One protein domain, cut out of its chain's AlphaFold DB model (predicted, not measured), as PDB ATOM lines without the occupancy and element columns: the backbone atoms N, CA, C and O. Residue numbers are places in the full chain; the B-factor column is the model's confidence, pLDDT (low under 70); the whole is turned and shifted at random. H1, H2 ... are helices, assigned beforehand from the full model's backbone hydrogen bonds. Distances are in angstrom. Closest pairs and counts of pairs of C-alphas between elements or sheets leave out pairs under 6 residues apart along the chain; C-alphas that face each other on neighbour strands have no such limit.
ATOM      1  N   GLN A   2     -30.181  40.501  -1.683       89.69
ATOM      2  CA  GLN A   2     -29.275  39.873  -0.708       89.69
ATOM      3  C   GLN A   2     -28.392  38.778  -1.332       89.69
ATOM      4  O   GLN A   2     -27.181  38.768  -1.141       89.69
ATOM      5  N   GLU A   3     -28.983  37.913  -2.153       92.75
ATOM      6  CA  GLU A   3     -28.283  36.848  -2.875       92.75
ATOM      7  C   GLU A   3     -27.296  37.434  -3.886       92.75
ATOM      8  O   GLU A   3     -26.169  36.967  -4.006       92.75
ATOM      9  N   PHE A   4     -27.693  38.511  -4.566       94.88
ATOM     10  CA  PHE A   4     -26.843  39.215  -5.520       94.88
ATOM     11  C   PHE A   4     -25.625  39.859  -4.840       94.88
ATOM     12  O   PHE A   4     -24.510  39.708  -5.333       94.88
ATOM     13  N   ILE A   5     -25.806  40.480  -3.667       95.81
ATOM     14  CA  ILE A   5     -24.705  40.996  -2.835       95.81
ATOM     15  C   ILE A   5     -23.739  39.866  -2.474       95.81
ATOM     16  O   ILE A   5     -22.527  40.024  -2.613       95.81
ATOM     17  N   LEU A   6     -24.262  38.714  -2.042       94.56
ATOM     18  CA  LEU A   6     -23.434  37.554  -1.726       94.56
ATOM     19  C   LEU A   6     -22.674  37.054  -2.962       94.56
ATOM     20  O   LEU A   6     -21.477  36.800  -2.873       94.56
ATOM     21  N   ALA A   7     -23.325  36.944  -4.122       94.88
ATOM     22  CA  ALA A   7     -22.674  36.508  -5.353       94.88
ATOM     23  C   ALA A   7     -21.542  37.456  -5.778       94.88
ATOM     24  O   ALA A   7     -20.455  36.978  -6.108       94.88
ATOM     25  N   ILE A   8     -21.764  38.772  -5.695       96.62
ATOM     26  CA  ILE A   8     -20.746  39.800  -5.961       96.62
ATOM     27  C   ILE A   8     -19.593  39.666  -4.967       96.62
ATOM     28  O   ILE A   8     -18.451  39.521  -5.384       96.62
ATOM     29  N   MET A   9     -19.869  39.582  -3.664       96.88
ATOM     30  CA  MET A   9     -18.838  39.363  -2.641       96.88
ATOM     31  C   MET A   9     -17.977  38.124  -2.933       96.88
ATOM     32  O   MET A   9     -16.749  38.153  -2.808       96.88
ATOM     33  N   MET A  10     -18.612  37.023  -3.337       94.56
ATOM     34  CA  MET A  10     -17.907  35.788  -3.669       94.56
ATOM     35  C   MET A  10     -17.096  35.899  -4.963       94.56
ATOM     36  O   MET A  10     -16.062  35.240  -5.077       94.56
ATOM     37  N   GLN A  11     -17.537  36.707  -5.925       94.50
ATOM     38  CA  GLN A  11     -16.792  36.967  -7.152       94.50
ATOM     39  C   GLN A  11     -15.583  37.870  -6.907       94.50
ATOM     40  O   GLN A  11     -14.500  37.571  -7.402       94.50
ATOM     41  N   GLU A  12     -15.759  38.920  -6.109       95.50
ATOM     42  CA  GLU A  12     -14.742  39.943  -5.864       95.50
ATOM     43  C   GLU A  12     -13.621  39.453  -4.945       95.50
ATOM     44  O   GLU A  12     -12.441  39.641  -5.229       95.50
ATOM     45  N   SER A  13     -13.968  38.774  -3.847       96.69
ATOM     46  CA  SER A  13     -12.991  38.420  -2.806       96.69
ATOM     47  C   SER A  13     -12.996  36.951  -2.403       96.69
ATOM     48  O   SER A  13     -12.208  36.549  -1.543       96.69
ATOM     49  N   LYS A  14     -13.899  36.135  -2.967       94.50
ATOM     50  CA  LYS A  14     -14.168  34.759  -2.503       94.50
ATOM     51  C   LYS A  14     -14.552  34.704  -1.013       94.50
ATOM     52  O   LYS A  14     -14.338  33.684  -0.362       94.50
ATOM     53  N   GLY A  15     -15.083  35.803  -0.469       95.31
ATOM     54  CA  GLY A  15     -15.414  35.949   0.952       95.31
ATOM     55  C   GLY A  15     -14.215  36.262   1.859       95.31
ATOM     56  O   GLY A  15     -14.324  36.172   3.083       95.31
ATOM     57  N   CYS A  16     -13.055  36.618   1.302       97.19
ATOM     58  CA  CYS A  16     -11.882  36.957   2.098       97.19
ATOM     59  C   CYS A  16     -12.003  38.373   2.679       97.19
ATOM     60  O   CYS A  16     -11.727  39.364   2.010       97.19
ATOM     61  N   VAL A  17     -12.326  38.476   3.972       97.19
ATOM     62  CA  VAL A  17     -12.413  39.773   4.677       97.19
ATOM     63  C   VAL A  17     -11.084  40.547   4.715       97.19
ATOM     64  O   VAL A  17     -11.079  41.737   5.001       97.19
ATOM     65  N   ARG A  18      -9.952  39.891   4.424       97.69
ATOM     66  CA  ARG A  18      -8.598  40.480   4.382       97.69
ATOM     67  C   ARG A  18      -8.023  40.508   2.964       97.69
ATOM     68  O   ARG A  18      -6.803  40.516   2.797       97.69
ATOM     69  N   VAL A  19      -8.882  40.452   1.945       97.38
ATOM     70  CA  VAL A  19      -8.452  40.545   0.549       97.38
ATOM     71  C   VAL A  19      -7.598  41.811   0.351       97.38
ATOM     72  O   VAL A  19      -7.930  42.856   0.919       97.38
ATOM     73  N   PRO A  20      -6.453  41.728  -0.350       96.50
ATOM     74  CA  PRO A  20      -5.662  42.910  -0.662       96.50
ATOM     75  C   PRO A  20      -6.463  43.909  -1.496       96.50
ATOM     76  O   PRO A  20      -7.127  43.527  -2.456       96.50
ATOM     77  N   THR A  21      -6.345  45.193  -1.168       94.81
ATOM     78  CA  THR A  21      -6.877  46.276  -1.999       94.81
ATOM     79  C   THR A  21      -6.278  46.191  -3.400       94.81
ATOM     80  O   THR A  21      -5.055  46.175  -3.555       94.81
ATOM     81  N   THR A  22      -7.123  46.173  -4.430       91.62
ATOM     82  CA  THR A  22      -6.655  46.338  -5.810       91.62
ATOM     83  C   THR A  22      -6.613  47.825  -6.123       91.62
ATOM     84  O   THR A  22      -7.552  48.539  -5.775       91.62
ATOM     85  N   ALA A  23      -5.557  48.301  -6.777       84.00
ATOM     86  CA  ALA A  23      -5.420  49.703  -7.152       84.00
ATOM     87  C   ALA A  23      -5.073  49.811  -8.639       84.00
ATOM     88  O   ALA A  23      -3.985  49.409  -9.053       84.00
ATOM     89  N   TRP A  24      -6.013  50.334  -9.426       73.06
ATOM     90  CA  TRP A  24      -5.765  50.769 -10.804       73.06
ATOM     91  C   TRP A  24      -5.850  52.298 -10.842       73.06
ATOM     92  O   TRP A  24      -4.923  52.959 -10.390       73.06
ATOM     93  N   SER A  25      -6.963  52.872 -11.308       76.38
ATOM     94  CA  SER A  25      -7.235  54.314 -11.192       76.38
ATOM     95  C   SER A  25      -7.785  54.719  -9.820       76.38
ATOM     96  O   SER A  25      -7.563  55.848  -9.394       76.38
ATOM     97  N   HIS A  26      -8.437  53.788  -9.119       81.44
ATOM     98  CA  HIS A  26      -8.978  53.962  -7.771       81.44
ATOM     99  C   HIS A  26      -8.539  52.801  -6.878       81.44
ATOM    100  O   HIS A  26      -8.201  51.713  -7.363       81.44
ATOM    101  N   ALA A  27      -8.515  53.050  -5.569       90.19
ATOM    102  CA  ALA A  27      -8.352  52.002  -4.577       90.19
ATOM    103  C   ALA A  27      -9.692  51.292  -4.381       90.19
ATOM    104  O   ALA A  27     -10.697  51.931  -4.072       90.19
ATOM    105  N   ASN A  28      -9.682  49.970  -4.512       93.62
ATOM    106  CA  ASN A  28     -10.865  49.132  -4.396       93.62
ATOM    107  C   ASN A  28     -10.640  48.153  -3.237       93.62
ATOM    108  O   ASN A  28     -10.019  47.109  -3.450       93.62
ATOM    109  N   PRO A  29     -10.991  48.493  -1.987       95.50
ATOM    110  CA  PRO A  29     -10.723  47.623  -0.851       95.50
ATOM    111  C   PRO A  29     -11.900  46.705  -0.504       95.50
ATOM    112  O   PRO A  29     -13.042  46.893  -0.929       95.50
ATOM    113  N   GLY A  30     -11.614  45.734   0.365       96.38
ATOM    114  CA  GLY A  30     -12.633  45.015   1.118       96.38
ATOM    115  C   GLY A  30     -13.374  43.919   0.353       96.38
ATOM    116  O   GLY A  30     -13.108  43.627  -0.807       96.38
ATOM    117  N   LEU A  31     -14.331  43.291   1.039       97.25
ATOM    118  CA  LEU A  31     -15.068  42.099   0.589       97.25
ATOM    119  C   LEU A  31     -15.708  42.203  -0.797       97.25
ATOM    120  O   LEU A  31     -15.862  41.183  -1.468       97.25
ATOM    121  N   MET A  32     -16.128  43.402  -1.185       97.25
ATOM    122  CA  MET A  32     -16.788  43.658  -2.461       97.25
ATOM    123  C   MET A  32     -15.902  44.458  -3.423       97.25
ATOM    124  O   MET A  32     -16.413  44.905  -4.444       97.25
ATOM    125  N   GLN A  33     -14.609  44.642  -3.102       96.12
ATOM    126  CA  GLN A  33     -13.643  45.403  -3.907       96.12
ATOM    127  C   GLN A  33     -14.240  46.735  -4.400       96.12
ATOM    128  O   GLN A  33     -14.201  47.059  -5.584       96.12
ATOM    129  N   SER A  34     -14.862  47.484  -3.492       94.56
ATOM    130  CA  SER A  34     -15.702  48.631  -3.843       94.56
ATOM    131  C   SER A  34     -14.853  49.811  -4.299       94.56
ATOM    132  O   SER A  34     -13.931  50.193  -3.580       94.56
ATOM    133  N   ALA A  35     -15.168  50.415  -5.446       90.94
ATOM    134  CA  ALA A  35     -14.447  51.584  -5.948       90.94
ATOM    135  C   ALA A  35     -14.480  52.734  -4.929       90.94
ATOM    136  O   ALA A  35     -15.552  53.176  -4.518       90.94
ATOM    137  N   GLU A  36     -13.294  53.164  -4.486       88.81
ATOM    138  CA  GLU A  36     -13.095  54.187  -3.446       88.81
ATOM    139  C   GLU A  36     -13.715  53.833  -2.083       88.81
ATOM    140  O   GLU A  36     -13.973  54.700  -1.244       88.81
ATOM    141  N   GLY A  37     -13.933  52.538  -1.840       91.44
ATOM    142  CA  GLY A  37     -14.460  52.025  -0.584       91.44
ATOM    143  C   GLY A  37     -13.611  52.435   0.622       91.44
ATOM    144  O   GLY A  37     -12.393  52.598   0.551       91.44
ATOM    145  N   LYS A  38     -14.266  52.561   1.771       90.94
ATOM    146  CA  LYS A  38     -13.652  52.881   3.070       90.94
ATOM    147  C   LYS A  38     -13.396  51.607   3.884       90.94
ATOM    148  O   LYS A  38     -12.597  51.588   4.818       90.94
ATOM    149  N   GLY A  39     -14.097  50.530   3.538       92.06
ATOM    150  CA  GLY A  39     -14.058  49.230   4.174       92.06
ATOM    151  C   GLY A  39     -12.778  48.430   3.896       92.06
ATOM    152  O   GLY A  39     -12.634  47.926   2.792       92.06
ATOM    153  N   SER A  40     -11.898  48.181   4.878       95.88
ATOM    154  CA  SER A  40     -10.802  47.203   4.733       95.88
ATOM    155  C   SER A  40     -10.343  46.587   6.058       95.88
ATOM    156  O   SER A  40     -10.137  47.298   7.034       95.88
ATOM    157  N   CYS A  41     -10.112  45.270   6.083       97.31
ATOM    158  CA  CYS A  41      -9.335  44.597   7.137       97.31
ATOM    159  C   CYS A  41      -7.939  44.204   6.648       97.31
ATOM    160  O   CYS A  41      -7.287  43.353   7.249       97.31
ATOM    161  N   ASN A  42      -7.492  44.806   5.551       96.88
ATOM    162  CA  ASN A  42      -6.119  44.753   5.078       96.88
ATOM    163  C   ASN A  42      -5.660  46.157   4.632       96.88
ATOM    164  O   ASN A  42      -5.275  46.334   3.473       96.88
ATOM    165  N   PRO A  43      -5.793  47.184   5.499       92.00
ATOM    166  CA  PRO A  43      -5.380  48.541   5.162       92.00
ATOM    167  C   PRO A  43      -3.882  48.566   4.850       92.00
ATOM    168  O   PRO A  43      -3.072  48.047   5.619       92.00
ATOM    169  N   ASP A  44      -3.520  49.132   3.699       88.88
ATOM    170  CA  ASP A  44      -2.130  49.296   3.252       88.88
ATOM    171  C   ASP A  44      -1.300  47.999   3.259       88.88
ATOM    172  O   ASP A  44      -0.090  48.014   3.477       88.88
ATOM    173  N   GLY A  45      -1.955  46.850   3.050       92.06
ATOM    174  CA  GLY A  45      -1.296  45.544   3.075       92.06
ATOM    175  C   GLY A  45      -0.978  45.019   4.480       92.06
ATOM    176  O   GLY A  45      -0.179  44.090   4.599       92.06
ATOM    177  N   ASN A  46      -1.589  45.584   5.527       94.50
ATOM    178  CA  ASN A  46      -1.450  45.160   6.920       94.50
ATOM    179  C   ASN A  46      -2.743  44.478   7.414       94.50
ATOM    180  O   ASN A  46      -3.670  45.159   7.861       94.50
ATOM    181  N   PRO A  47      -2.847  43.135   7.363       96.12
ATOM    182  CA  PRO A  47      -4.070  42.436   7.736       96.12
ATOM    183  C   PRO A  47      -4.406  42.573   9.226       96.12
ATOM    184  O   PRO A  47      -3.580  42.301  10.096       96.12
ATOM    185  N   VAL A  48      -5.661  42.905   9.528       94.25
ATOM    186  CA  VAL A  48      -6.187  43.035  10.895       94.25
ATOM    187  C   VAL A  48      -6.831  41.719  11.340       94.25
ATOM    188  O   VAL A  48      -7.588  41.088  10.592       94.25
ATOM    189  N   SER A  49      -6.550  41.276  12.569       94.25
ATOM    190  CA  SER A  49      -7.158  40.073  13.147       94.25
ATOM    191  C   SER A  49      -7.462  40.229  14.648       94.25
ATOM    192  O   SER A  49      -6.541  40.532  15.403       94.25
ATOM    193  N   PRO A  50      -8.710  39.977  15.097       94.06
ATOM    194  CA  PRO A  50      -9.885  39.685  14.274       94.06
ATOM    195  C   PRO A  50     -10.288  40.895  13.415       94.06
ATOM    196  O   PRO A  50     -10.078  42.037  13.806       94.06
ATOM    197  N   CYS A  51     -10.862  40.642  12.237       93.56
ATOM    198  CA  CYS A  51     -11.446  41.704  11.416       93.56
ATOM    199  C   CYS A  51     -12.697  42.248  12.133       93.56
ATOM    200  O   CYS A  51     -13.601  41.448  12.405       93.56
ATOM    201  N   PRO A  52     -12.765  43.547  12.483       87.81
ATOM    202  CA  PRO A  52     -13.899  44.086  13.226       87.81
ATOM    203  C   PRO A  52     -15.216  43.912  12.464       87.81
ATOM    204  O   PRO A  52     -15.277  44.097  11.249       87.81
ATOM    205  N   ALA A  53     -16.299  43.593  13.177       83.12
ATOM    206  CA  ALA A  53     -17.613  43.423  12.556       83.12
ATOM    207  C   ALA A  53     -18.116  44.719  11.890       83.12
ATOM    208  O   ALA A  53     -18.763  44.657  10.846       83.12
ATOM    209  N   THR A  54     -17.776  45.886  12.454       79.75
ATOM    210  CA  THR A  54     -18.005  47.204  11.834       79.75
ATOM    211  C   THR A  54     -17.332  47.296  10.473       79.75
ATOM    212  O   THR A  54     -17.961  47.685   9.495       79.75
ATOM    213  N   GLN A  55     -16.081  46.848  10.386       89.19
ATOM    214  CA  GLN A  55     -15.297  46.876   9.165       89.19
ATOM    215  C   GLN A  55     -15.875  45.944   8.094       89.19
ATOM    216  O   GLN A  55     -15.988  46.346   6.941       89.19
ATOM    217  N   ILE A  56     -16.304  44.736   8.472       93.06
ATOM    218  CA  ILE A  56     -16.989  43.790   7.570       93.06
ATOM    219  C   ILE A  56     -18.273  44.414   7.013       93.06
ATOM    220  O   ILE A  56     -18.506  44.371   5.807       93.06
ATOM    221  N   ARG A  57     -19.098  45.029   7.870       88.12
ATOM    222  CA  ARG A  57     -20.331  45.703   7.437       88.12
ATOM    223  C   ARG A  57     -20.048  46.906   6.560       88.12
ATOM    224  O   ARG A  57     -20.757  47.078   5.578       88.12
ATOM    225  N   GLN A  58     -19.004  47.677   6.860       89.12
ATOM    226  CA  GLN A  58     -18.583  48.789   6.016       89.12
ATOM    227  C   GLN A  58     -18.213  48.305   4.611       89.12
ATOM    228  O   GLN A  58     -18.685  48.885   3.647       89.12
ATOM    229  N   MET A  59     -17.457  47.206   4.477       95.38
ATOM    230  CA  MET A  59     -17.123  46.641   3.158       95.38
ATOM    231  C   MET A  59     -18.372  46.253   2.356       95.38
ATOM    232  O   MET A  59     -18.437  46.488   1.153       95.38
ATOM    233  N   ILE A  60     -19.364  45.650   3.020       94.19
ATOM    234  CA  ILE A  60     -20.628  45.257   2.383       94.19
ATOM    235  C   ILE A  60     -21.448  46.495   2.012       94.19
ATOM    236  O   ILE A  60     -21.998  46.577   0.914       94.19
ATOM    237  N   HIS A  61     -21.525  47.463   2.925       90.06
ATOM    238  CA  HIS A  61     -22.236  48.716   2.726       90.06
ATOM    239  C   HIS A  61     -21.654  49.489   1.545       90.06
ATOM    240  O   HIS A  61     -22.410  49.877   0.663       90.06
ATOM    241  N   ASP A  62     -20.331  49.641   1.491       93.50
ATOM    242  CA  ASP A  62     -19.630  50.334   0.414       93.50
ATOM    243  C   ASP A  62     -19.994  49.743  -0.950       93.50
ATOM    244  O   ASP A  62     -20.464  50.459  -1.827       93.50
ATOM    245  N   GLY A  63     -19.891  48.420  -1.117       94.38
ATOM    246  CA  GLY A  63     -20.256  47.777  -2.384       94.38
ATOM    247  C   GLY A  63     -21.752  47.831  -2.703       94.38
ATOM    248  O   GLY A  63     -22.143  47.830  -3.867       94.38
ATOM    249  N   THR A  64     -22.618  47.901  -1.692       94.00
ATOM    250  CA  THR A  64     -24.072  47.808  -1.889       94.00
ATOM    251  C   THR A  64     -24.734  49.166  -2.125       94.00
ATOM    252  O   THR A  64     -25.545  49.298  -3.043       94.00
ATOM    253  N   ASN A  65     -24.434  50.153  -1.281       89.19
ATOM    254  CA  ASN A  65     -25.094  51.461  -1.235       89.19
ATOM    255  C   ASN A  65     -24.216  52.529  -0.543       89.19
ATOM    256  O   ASN A  65     -24.717  53.353   0.218       89.19
ATOM    257  N   GLY A  66     -22.893  52.477  -0.730       83.62
ATOM    258  CA  GLY A  66     -21.970  53.429  -0.119       83.62
ATOM    259  C   GLY A  66     -22.180  54.864  -0.605       83.62
ATOM    260  O   GLY A  66     -22.173  55.127  -1.806       83.62
ATOM    261  N   ASP A  67     -22.320  55.806   0.327       74.88
ATOM    262  CA  ASP A  67     -22.451  57.223  -0.012       74.88
ATOM    263  C   ASP A  67     -21.144  57.794  -0.574       74.88
ATOM    264  O   ASP A  67     -20.078  57.677   0.044       74.88
ATOM    265  N   GLY A  68     -21.259  58.502  -1.699       71.00
ATOM    266  CA  GLY A  68     -20.141  59.206  -2.327       71.00
ATOM    267  C   GLY A  68     -19.109  58.287  -2.976       71.00
ATOM    268  O   GLY A  68     -18.002  58.745  -3.235       71.00
ATOM    269  N   LEU A  69     -19.453  57.016  -3.205       79.81
ATOM    270  CA  LEU A  69     -18.619  56.076  -3.948       79.81
ATOM    271  C   LEU A  69     -18.940  56.127  -5.441       79.81
ATOM    272  O   LEU A  69     -20.088  56.354  -5.827       79.81
ATOM    273  N   GLU A  70     -17.928  55.874  -6.271       77.44
ATOM    274  CA  GLU A  70     -18.043  55.908  -7.734       77.44
ATOM    275  C   GLU A  70     -19.068  54.894  -8.264       77.44
ATOM    276  O   GLU A  70     -19.760  55.146  -9.249       77.44
ATOM    277  N   THR A  71     -19.183  53.726  -7.628       85.88
ATOM    278  CA  THR A  71     -20.095  52.664  -8.064       85.88
ATOM    279  C   THR A  71     -20.605  51.851  -6.877       85.88
ATOM    280  O   THR A  71     -19.835  51.430  -6.016       85.88
ATOM    281  N   THR A  72     -21.915  51.593  -6.853       93.88
ATOM    282  CA  THR A  72     -22.583  50.727  -5.869       93.88
ATOM    283  C   THR A  72     -23.558  49.794  -6.580       93.88
ATOM    284  O   THR A  72     -24.098  50.145  -7.630       93.88
ATOM    285  N   LEU A  73     -23.849  48.619  -6.015       95.25
ATOM    286  CA  LEU A  73     -24.819  47.694  -6.617       95.25
ATOM    287  C   LEU A  73     -26.211  48.308  -6.762       95.25
ATOM    288  O   LEU A  73     -26.894  48.030  -7.746       95.25
ATOM    289  N   THR A  74     -26.638  49.141  -5.811       93.25
ATOM    290  CA  THR A  74     -27.929  49.837  -5.896       93.25
ATOM    291  C   THR A  74     -27.966  50.754  -7.116       93.25
ATOM    292  O   THR A  74     -28.926  50.700  -7.886       93.25
ATOM    293  N   GLN A  75     -26.892  51.513  -7.351       93.88
ATOM    294  CA  GLN A  75     -26.769  52.364  -8.530       93.88
ATOM    295  C   GLN A  75     -26.699  51.533  -9.819       93.88
ATOM    296  O   GLN A  75     -27.442  51.801 -10.756       93.88
ATOM    297  N   CYS A  76     -25.915  50.451  -9.849       96.31
ATOM    298  CA  CYS A  76     -25.836  49.563 -11.012       96.31
ATOM    299  C   CYS A  76     -27.190  48.943 -11.389       96.31
ATOM    300  O   CYS A  76     -27.482  48.769 -12.571       96.31
ATOM    301  N   VAL A  77     -28.021  48.588 -10.404       96.00
ATOM    302  CA  VAL A  77     -29.375  48.072 -10.653       96.00
ATOM    303  C   VAL A  77     -30.298  49.168 -11.187       96.00
ATOM    304  O   VAL A  77     -31.097  48.887 -12.078       96.00
ATOM    305  N   ALA A  78     -30.180  50.403 -10.692       94.06
ATOM    306  CA  ALA A  78     -30.925  51.539 -11.234       94.06
ATOM    307  C   ALA A  78     -30.510  51.846 -12.688       94.06
ATOM    308  O   ALA A  78     -31.364  51.971 -13.568       94.06
ATOM    309  N   ASP A  79     -29.205  51.860 -12.960       95.19
ATOM    310  CA  ASP A  79     -28.618  52.170 -14.269       95.19
ATOM    311  C   ASP A  79     -28.780  51.046 -15.298       95.19
ATOM    312  O   ASP A  79     -28.625  51.264 -16.500       95.19
ATOM    313  N   ALA A  80     -29.159  49.840 -14.866       95.44
ATOM    314  CA  ALA A  80     -29.469  48.739 -15.772       95.44
ATOM    315  C   ALA A  80     -30.639  49.056 -16.728       95.44
ATOM    316  O   ALA A  80     -30.787  48.386 -17.760       95.44
ATOM    317  N   GLY A  81     -31.489  50.034 -16.384       93.25
ATOM    318  CA  GLY A  81     -32.531  50.578 -17.262       93.25
ATOM    319  C   GLY A  81     -33.588  49.558 -17.701       93.25
ATOM    320  O   GLY A  81     -34.202  49.716 -18.753       93.25
ATOM    321  N   THR A  82     -33.760  48.473 -16.942       93.31
ATOM    322  CA  THR A  82     -34.663  47.352 -17.253       93.31
ATOM    323  C   THR A  82     -35.331  46.833 -15.987       93.31
ATOM    324  O   THR A  82     -34.794  46.956 -14.886       93.31
ATOM    325  N   THR A  83     -36.529  46.267 -16.132       92.31
ATOM    326  CA  THR A  83     -37.329  45.761 -15.004       92.31
ATOM    327  C   THR A  83     -37.326  44.237 -14.901       92.31
ATOM    328  O   THR A  83     -37.468  43.716 -13.787       92.31
ATOM    329  N   ASP A  84     -37.122  43.545 -16.027       93.06
ATOM    330  CA  ASP A  84     -36.959  42.092 -16.105       93.06
ATOM    331  C   ASP A  84     -35.617  41.612 -15.513       93.06
ATOM    332  O   ASP A  84     -34.788  42.405 -15.055       93.06
ATOM    333  N   ASP A  85     -35.403  40.296 -15.495       90.12
ATOM    334  CA  ASP A  85     -34.234  39.678 -14.861       90.12
ATOM    335  C   ASP A  85     -32.897  40.024 -15.537       90.12
ATOM    336  O   ASP A  85     -31.843  39.890 -14.905       90.12
ATOM    337  N   SER A  86     -32.903  40.550 -16.770       90.81
ATOM    338  CA  SER A  86     -31.681  41.045 -17.421       90.81
ATOM    339  C   SER A  86     -31.030  42.189 -16.642       90.81
ATOM    340  O   SER A  86     -29.815  42.387 -16.758       90.81
ATOM    341  N   LYS A  87     -31.784  42.879 -15.771       94.81
ATOM    342  CA  LYS A  87     -31.246  43.925 -14.895       94.81
ATOM    343  C   LYS A  87     -30.104  43.434 -14.012       94.81
ATOM    344  O   LYS A  87     -29.162  44.183 -13.789       94.81
ATOM    345  N   TRP A  88     -30.134  42.180 -13.554       94.81
ATOM    346  CA  TRP A  88     -29.087  41.623 -12.689       94.81
ATOM    347  C   TRP A  88     -27.785  41.384 -13.457       94.81
ATOM    348  O   TRP A  88     -26.705  41.695 -12.960       94.81
ATOM    349  N   TYR A  89     -27.883  40.911 -14.701       93.88
ATOM    350  CA  TYR A  89     -26.729  40.722 -15.584       93.88
ATOM    351  C   TYR A  89     -26.100  42.061 -15.973       93.88
ATOM    352  O   TYR A  89     -24.879  42.218 -15.936       93.88
ATOM    353  N   LYS A  90     -26.938  43.047 -16.315       95.75
ATOM    354  CA  LYS A  90     -26.494  44.413 -16.619       95.75
ATOM    355  C   LYS A  90     -25.855  45.074 -15.405       95.75
ATOM    356  O   LYS A  90     -24.764  45.616 -15.535       95.75
ATOM    357  N   ALA A  91     -26.475  44.962 -14.231       96.81
ATOM    358  CA  ALA A  91     -25.930  45.491 -12.989       96.81
ATOM    359  C   ALA A  91     -24.575  44.858 -12.644       96.81
ATOM    360  O   ALA A  91     -23.655  45.578 -12.280       96.81
ATOM    361  N   ALA A  92     -24.409  43.543 -12.826       96.25
ATOM    362  CA  ALA A  92     -23.121  42.879 -12.624       96.25
ATOM    363  C   ALA A  92     -22.049  43.417 -13.587       96.25
ATOM    364  O   ALA A  92     -20.927  43.708 -13.175       96.25
ATOM    365  N   ARG A  93     -22.390  43.611 -14.869       95.50
ATOM    366  CA  ARG A  93     -21.464  44.208 -15.843       95.50
ATOM    367  C   ARG A  93     -21.108  45.655 -15.488       95.50
ATOM    368  O   ARG A  93     -19.938  46.017 -15.579       95.50
ATOM    369  N   LEU A  94     -22.085  46.457 -15.070       95.62
ATOM    370  CA  LEU A  94     -21.865  47.828 -14.609       95.62
ATOM    371  C   LEU A  94     -20.968  47.863 -13.369       95.62
ATOM    372  O   LEU A  94     -20.033  48.649 -13.347       95.62
ATOM    373  N   TYR A  95     -21.176  46.969 -12.399       95.25
ATOM    374  CA  TYR A  95     -20.341  46.893 -11.198       95.25
ATOM    375  C   TYR A  95     -18.876  46.572 -11.533       95.25
ATOM    376  O   TYR A  95     -17.965  47.201 -11.010       95.25
ATOM    377  N   ASN A  96     -18.639  45.637 -12.461       93.94
ATOM    378  CA  ASN A  96     -17.289  45.245 -12.875       93.94
ATOM    379  C   ASN A  96     -16.561  46.293 -13.733       93.94
ATOM    380  O   ASN A  96     -15.345  46.432 -13.631       93.94
ATOM    381  N   ALA A  97     -17.271  46.954 -14.650       90.88
ATOM    382  CA  ALA A  97     -16.648  47.738 -15.722       90.88
ATOM    383  C   ALA A  97     -16.985  49.237 -15.693       90.88
ATOM    384  O   ALA A  97     -16.467  49.989 -16.525       90.88
ATOM    385  N   GLY A  98     -17.900  49.661 -14.817       91.00
ATOM    386  CA  GLY A  98     -18.460  51.015 -14.749       91.00
ATOM    387  C   GLY A  98     -19.356  51.394 -15.936       91.00
ATOM    388  O   GLY A  98     -19.905  52.488 -15.980       91.00
ATOM    389  N   ARG A  99     -19.489  50.521 -16.943       91.75
ATOM    390  CA  ARG A  99     -20.235  50.786 -18.182       91.75
ATOM    391  C   ARG A  99     -20.583  49.502 -18.927       91.75
ATOM    392  O   ARG A  99     -19.922  48.476 -18.772       91.75
ATOM    393  N   ILE A 100     -21.565  49.602 -19.814       93.06
ATOM    394  CA  ILE A 100     -21.878  48.581 -20.817       93.06
ATOM    395  C   ILE A 100     -21.474  49.139 -22.181       93.06
ATOM    396  O   ILE A 100     -21.992  50.166 -22.608       93.06
ATOM    397  N   THR A 101     -20.530  48.483 -22.855       91.06
ATOM    398  CA  THR A 101     -20.048  48.883 -24.191       91.06
ATOM    399  C   THR A 101     -20.484  47.936 -25.301       91.06
ATOM    400  O   THR A 101     -20.236  48.224 -26.465       91.06
ATOM    401  N   ASP A 102     -21.091  46.804 -24.947       89.75
ATOM    402  CA  ASP A 102     -21.474  45.746 -25.876       89.75
ATOM    403  C   ASP A 102     -22.805  45.117 -25.437       89.75
ATOM    404  O   ASP A 102     -23.119  45.071 -24.244       89.75
ATOM    405  N   ASN A 103     -23.584  44.623 -26.398       87.44
ATOM    406  CA  ASN A 103     -24.824  43.890 -26.132       87.44
ATOM    407  C   ASN A 103     -24.548  42.498 -25.546       87.44
ATOM    408  O   ASN A 103     -25.377  41.954 -24.813       87.44
ATOM    409  N   ASN A 104     -23.384  41.921 -25.842       90.25
ATOM    410  CA  ASN A 104     -22.896  40.722 -25.193       90.25
ATOM    411  C   ASN A 104     -22.256  41.090 -23.848       90.25
ATOM    412  O   ASN A 104     -21.077  41.427 -23.752       90.25
ATOM    413  N   LEU A 105     -23.044  40.960 -22.780       90.81
ATOM    414  CA  LEU A 105     -22.619  41.262 -21.410       90.81
ATOM    415  C   LEU A 105     -21.509  40.336 -20.890       90.81
ATOM    416  O   LEU A 105     -20.963  40.599 -19.819       90.81
ATOM    417  N   GLY A 106     -21.151  39.272 -21.614       89.06
ATOM    418  CA  GLY A 106     -19.973  38.453 -21.337       89.06
ATOM    419  C   GLY A 106     -18.662  39.122 -21.761       89.06
ATOM    420  O   GLY A 106     -17.618  38.785 -21.205       89.06
ATOM    421  N   ILE A 107     -18.712  40.102 -22.670       86.69
ATOM    422  CA  ILE A 107     -17.555  40.861 -23.155       86.69
ATOM    423  C   ILE A 107     -17.308  42.071 -22.247       86.69
ATOM    424  O   ILE A 107     -18.221  42.819 -21.897       86.69
ATOM    425  N   GLY A 108     -16.052  42.264 -21.847       85.62
ATOM    426  CA  GLY A 108     -15.629  43.377 -21.004       85.62
ATOM    427  C   GLY A 108     -14.215  43.185 -20.448       85.62
ATOM    428  O   GLY A 108     -13.549  42.212 -20.809       85.62
ATOM    429  N   PRO A 109     -13.750  44.087 -19.563       86.25
ATOM    430  CA  PRO A 109     -12.414  44.010 -18.961       86.25
ATOM    431  C   PRO A 109     -12.202  42.718 -18.163       86.25
ATOM    432  O   PRO A 109     -11.108  42.158 -18.181       86.25
ATOM    433  N   THR A 110     -13.258  42.201 -17.529       90.81
ATOM    434  CA  THR A 110     -13.308  40.828 -17.016       90.81
ATOM    435  C   THR A 110     -14.346  40.042 -17.821       90.81
ATOM    436  O   THR A 110     -15.558  40.244 -17.632       90.81
ATOM    437  N   PRO A 111     -13.913  39.183 -18.761       90.69
ATOM    438  CA  PRO A 111     -14.811  38.274 -19.461       90.69
ATOM    439  C   PRO A 111     -15.581  37.370 -18.490       90.69
ATOM    440  O   PRO A 111     -15.129  37.127 -17.374       90.69
ATOM    441  N   CYS A 112     -16.766  36.911 -18.893       91.25
ATOM    442  CA  CYS A 112     -17.656  36.025 -18.119       91.25
ATOM    443  C   CYS A 112     -18.223  36.571 -16.804       91.25
ATOM    444  O   CYS A 112     -19.135  35.951 -16.270       91.25
ATOM    445  N   TYR A 113     -17.789  37.739 -16.322       93.81
ATOM    446  CA  TYR A 113     -18.175  38.268 -15.007       93.81
ATOM    447  C   TYR A 113     -19.682  38.165 -14.705       93.81
ATOM    448  O   TYR A 113     -20.078  37.592 -13.695       93.81
ATOM    449  N   ALA A 114     -20.542  38.672 -15.596       92.75
ATOM    450  CA  ALA A 114     -21.991  38.639 -15.385       92.75
ATOM    451  C   ALA A 114     -22.562  37.204 -15.376       92.75
ATOM    452  O   ALA A 114     -23.461  36.905 -14.592       92.75
ATOM    453  N   SER A 115     -22.024  36.315 -16.215       89.38
ATOM    454  CA  SER A 115     -22.423  34.905 -16.271       89.38
ATOM    455  C   SER A 115     -21.958  34.131 -15.039       89.38
ATOM    456  O   SER A 115     -22.730  33.348 -14.496       89.38
ATOM    457  N   ASP A 116     -20.745  34.383 -14.546       91.38
ATOM    458  CA  ASP A 116     -20.225  33.757 -13.326       91.38
ATOM    459  C   ASP A 116     -21.078  34.144 -12.110       91.38
ATOM    460  O   ASP A 116     -21.424  33.290 -11.292       91.38
ATOM    461  N   ILE A 117     -21.489  35.414 -12.019       93.25
ATOM    462  CA  ILE A 117     -22.426  35.880 -10.990       93.25
ATOM    463  C   ILE A 117     -23.764  35.145 -11.084       93.25
ATOM    464  O   ILE A 117     -24.266  34.668 -10.067       93.25
ATOM    465  N   ALA A 118     -24.330  35.018 -12.284       90.25
ATOM    466  CA  ALA A 118     -25.576  34.283 -12.474       90.25
ATOM    467  C   ALA A 118     -25.433  32.803 -12.088       90.25
ATOM    468  O   ALA A 118     -26.278  32.269 -11.375       90.25
ATOM    469  N   ASN A 119     -24.331  32.161 -12.475       87.81
ATOM    470  CA  ASN A 119     -24.072  30.753 -12.186       87.81
ATOM    471  C   ASN A 119     -23.979  30.479 -10.673       87.81
ATOM    472  O   ASN A 119     -24.538  29.488 -10.197       87.81
ATOM    473  N   ARG A 120     -23.414  31.415  -9.893       89.31
ATOM    474  CA  ARG A 120     -23.403  31.366  -8.416       89.31
ATOM    475  C   ARG A 120     -24.794  31.410  -7.776       89.31
ATOM    476  O   ARG A 120     -24.931  31.023  -6.619       89.31
ATOM    477  N   LEU A 121     -25.800  31.899  -8.499       89.00
ATOM    478  CA  LEU A 121     -27.182  32.060  -8.032       89.00
ATOM    479  C   LEU A 121     -28.118  30.943  -8.513       89.00
ATOM    480  O   LEU A 121     -29.306  30.960  -8.199       89.00
ATOM    481  N   THR A 122     -27.599  29.970  -9.265       85.06
ATOM    482  CA  THR A 122     -28.381  28.842  -9.791       85.06
ATOM    483  C   THR A 122     -28.134  27.559  -8.999       85.06
ATOM    484  O   THR A 122     -27.094  27.399  -8.363       85.06
ATOM    485  N   SER A 123     -29.120  26.652  -9.004       77.88
ATOM    486  CA  SER A 123     -29.053  25.350  -8.331       77.88
ATOM    487  C   SER A 123     -29.081  24.202  -9.357       77.88
ATOM    488  O   SER A 123     -29.944  24.230 -10.239       77.88
ATOM    489  N   PRO A 124     -28.203  23.182  -9.242       77.44
ATOM    490  CA  PRO A 124     -27.096  23.104  -8.284       77.44
ATOM    491  C   PRO A 124     -26.075  24.221  -8.531       77.44
ATOM    492  O   PRO A 124     -26.000  24.738  -9.643       77.44
ATOM    493  N   PHE A 125     -25.314  24.593  -7.494       71.12
ATOM    494  CA  PHE A 125     -24.285  25.630  -7.608       71.12
ATOM    495  C   PHE A 125     -23.363  25.294  -8.778       71.12
ATOM    496  O   PHE A 125     -22.667  24.276  -8.748       71.12
ATOM    497  N   ASN A 126     -23.406  26.120  -9.819       70.62
ATOM    498  CA  ASN A 126     -22.711  25.839 -11.061       70.62
ATOM    499  C   ASN A 126     -21.492  26.753 -11.170       70.62
ATOM    500  O   ASN A 126     -21.579  27.958 -10.949       70.62
ATOM    501  N   TRP A 127     -20.343  26.172 -11.491       69.75
ATOM    502  CA  TRP A 127     -19.124  26.910 -11.794       69.75
ATOM    503  C   TRP A 127     -18.800  26.686 -13.265       69.75
ATOM    504  O   TRP A 127     -18.628  25.546 -13.692       69.75
ATOM    505  N   SER A 128     -18.707  27.766 -14.036       73.94
ATOM    506  CA  SER A 128     -18.251  27.716 -15.425       73.94
ATOM    507  C   SER A 128     -16.788  28.117 -15.515       73.94
ATOM    508  O   SER A 128     -16.367  29.102 -14.912       73.94
ATOM    509  N   VAL A 129     -16.011  27.389 -16.316       83.00
ATOM    510  CA  VAL A 129     -14.729  27.912 -16.796       83.00
ATOM    511  C   VAL A 129     -15.030  29.034 -17.785       83.00
ATOM    512  O   VAL A 129     -15.866  28.871 -18.675       83.00
ATOM    513  N   CYS A 130     -14.366  30.177 -17.622       87.31
ATOM    514  CA  CYS A 130     -14.509  31.272 -18.565       87.31
ATOM    515  C   CYS A 130     -13.745  30.967 -19.859       87.31
ATOM    516  O   CYS A 130     -12.515  30.940 -19.862       87.31
ATOM    517  N   ASP A 131     -14.481  30.761 -20.952       89.00
ATOM    518  CA  ASP A 131     -13.931  30.626 -22.300       89.00
ATOM    519  C   ASP A 131     -14.257  31.880 -23.124       89.00
ATOM    520  O   ASP A 131     -15.397  32.114 -23.539       89.00
ATOM    521  N   ASN A 132     -13.232  32.693 -23.379       85.88
ATOM    522  CA  ASN A 132     -13.369  33.949 -24.117       85.88
ATOM    523  C   ASN A 132     -13.784  33.743 -25.579       85.88
ATOM    524  O   ASN A 132     -14.446  34.611 -26.147       85.88
ATOM    525  N   THR A 133     -13.395  32.627 -26.200       86.56
ATOM    526  CA  THR A 133     -13.755  32.312 -27.585       86.56
ATOM    527  C   THR A 133     -15.231  31.960 -27.674       86.56
ATOM    528  O   THR A 133     -15.934  32.485 -28.540       86.56
ATOM    529  N   VAL A 134     -15.727  31.146 -26.736       86.19
ATOM    530  CA  VAL A 134     -17.158  30.838 -26.635       86.19
ATOM    531  C   VAL A 134     -17.943  32.117 -26.384       86.19
ATOM    532  O   VAL A 134     -18.825  32.434 -27.181       86.19
ATOM    533  N   ILE A 135     -17.589  32.895 -25.355       85.00
ATOM    534  CA  ILE A 135     -18.284  34.147 -25.030       85.00
ATOM    535  C   ILE A 135     -18.291  35.110 -26.214       85.00
ATOM    536  O   ILE A 135     -19.354  35.623 -26.546       85.00
ATOM    537  N   GLY A 136     -17.155  35.320 -26.884       84.50
ATOM    538  CA  GLY A 136     -17.055  36.236 -28.024       84.50
ATOM    539  C   GLY A 136     -17.910  35.836 -29.232       84.50
ATOM    540  O   GLY A 136     -18.270  36.694 -30.032       84.50
ATOM    541  N   SER A 137     -18.271  34.554 -29.354       85.06
ATOM    542  CA  SER A 137     -19.135  34.046 -30.429       85.06
ATOM    543  C   SER A 137     -20.637  34.152 -30.135       85.06
ATOM    544  O   SER A 137     -21.453  33.988 -31.042       85.06
ATOM    545  N   LEU A 138     -21.028  34.423 -28.883       83.44
ATOM    546  CA  LEU A 138     -22.435  34.521 -28.500       83.44
ATOM    547  C   LEU A 138     -23.039  35.838 -28.996       83.44
ATOM    548  O   LEU A 138     -22.665  36.921 -28.551       83.44
ATOM    549  N   SER A 139     -24.028  35.744 -29.883       80.06
ATOM    550  CA  SER A 139     -24.785  36.896 -30.391       80.06
ATOM    551  C   SER A 139     -26.193  37.011 -29.797       80.06
ATOM    552  O   SER A 139     -26.930  37.942 -30.116       80.06
ATOM    553  N   SER A 140     -26.622  36.044 -28.982       74.00
ATOM    554  CA  SER A 140     -27.951  35.981 -28.361       74.00
ATOM    555  C   SER A 140     -27.934  35.067 -27.135       74.00
ATOM    556  O   SER A 140     -27.057  34.208 -27.008       74.00
ATOM    557  N   ALA A 141     -28.908  35.237 -26.236       69.00
ATOM    558  CA  ALA A 141     -29.096  34.333 -25.106       69.00
ATOM    559  C   ALA A 141     -29.434  32.927 -25.621       69.00
ATOM    560  O   ALA A 141     -30.397  32.755 -26.368       69.00
ATOM    561  N   ARG A 142     -28.641  31.928 -25.228       66.62
ATOM    562  CA  ARG A 142     -28.904  30.523 -25.561       66.62
ATOM    563  C   ARG A 142     -29.712  29.896 -24.438       66.62
ATOM    564  O   ARG A 142     -29.422  30.117 -23.264       66.62
TER     565      ARG A 142
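This is residues 2 to 142 of the 243 residues of an uncharacterized protein of Epicoccum nigrum (UniProt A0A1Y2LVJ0). Look for an elongated, loop-rich domain with a cluster of crossed helices inside: H4 has H3 on one side and H5 on the other, and H1 crosses H5. H2 lies toward one end of the long axis together with much of the long loop 14 to 52, while H6 sits alone toward the other end. The printed part has 141 residues with six named helices, H1 to H6 in chain order, and no named strand; its class is all helix, though under half of the residues, 58, are in named elements. It is compact, with a radius of gyration of the C-alphas of 15.2 A, and spans 46 by 29 by 28 A.

Start at H2, residues 53 to 65, the longest helix. With residues 60 to 64 alone it only just touches H1, residues 2 to 13, at 3 pairs of C-alphas within 8 A; the closest are those of Ile 5 and Thr 64, 6.9 A apart, and the lines are about perpendicular at 74 degrees. H2 touches H3, residues 73 to 79, only at the corner by their link, where the closest C-alphas, of Thr 64 and Leu 73, are 4.8 A apart. Go on to H4, residues 86 to 97: it touches H3 at a steep tilt of 67 degrees, only just short of about perpendicular, opposite ways, with the C-alphas of Cys 76 and Ala 91 closest at 4.5 A. H4 also touches H5, residues 113 to 120, at a steep tilt of 55 degrees, opposite ways; the closest C-alphas are those of Tyr 89 and Ala 114, 5.2 A apart. H5 touches H1 at a steep tilt of 60 degrees, opposite ways, and the closest C-alphas, of Ala 7 and Ile 117, are 5.7 A apart. H1 and H4 are close but not clearly touching, with the C-alphas of Ile 8 and Ala 92 closest at 7.7 A. H6, residues 132 to 137, is apart from H1, H2, H3, H4 and H5. In H1 to H6 every O i to N i+4 pair is within hydrogen-bond range.

Find C-alpha 53 at (-17.613, 43.423, 12.556); from there H2 runs 17.6 A to C-alpha 65. H1 begins at C-alpha 2, at (-29.275, 39.873, -0.708), and is 16.5 A long, as is H4. H5 measures 10.9 A, H3 9.6 A and H6 8.5 A, ending at C-alpha 137, at (-19.135, 34.046, -30.429). In the link after H1, residues 22 to 23 pair with 27 to 28, antiparallel.

The C-alphas farthest apart, of Pro 50 and Ser 139, are 47.2 A apart. The printed part has no cut. The links H1 to H2, H4 to H5 and H5 to H6 are long, with 39, 15 and 11 residues. The mean pLDDT of the printed part is 89.9; look for values under 70 at residue 127 and residues 141 to 142.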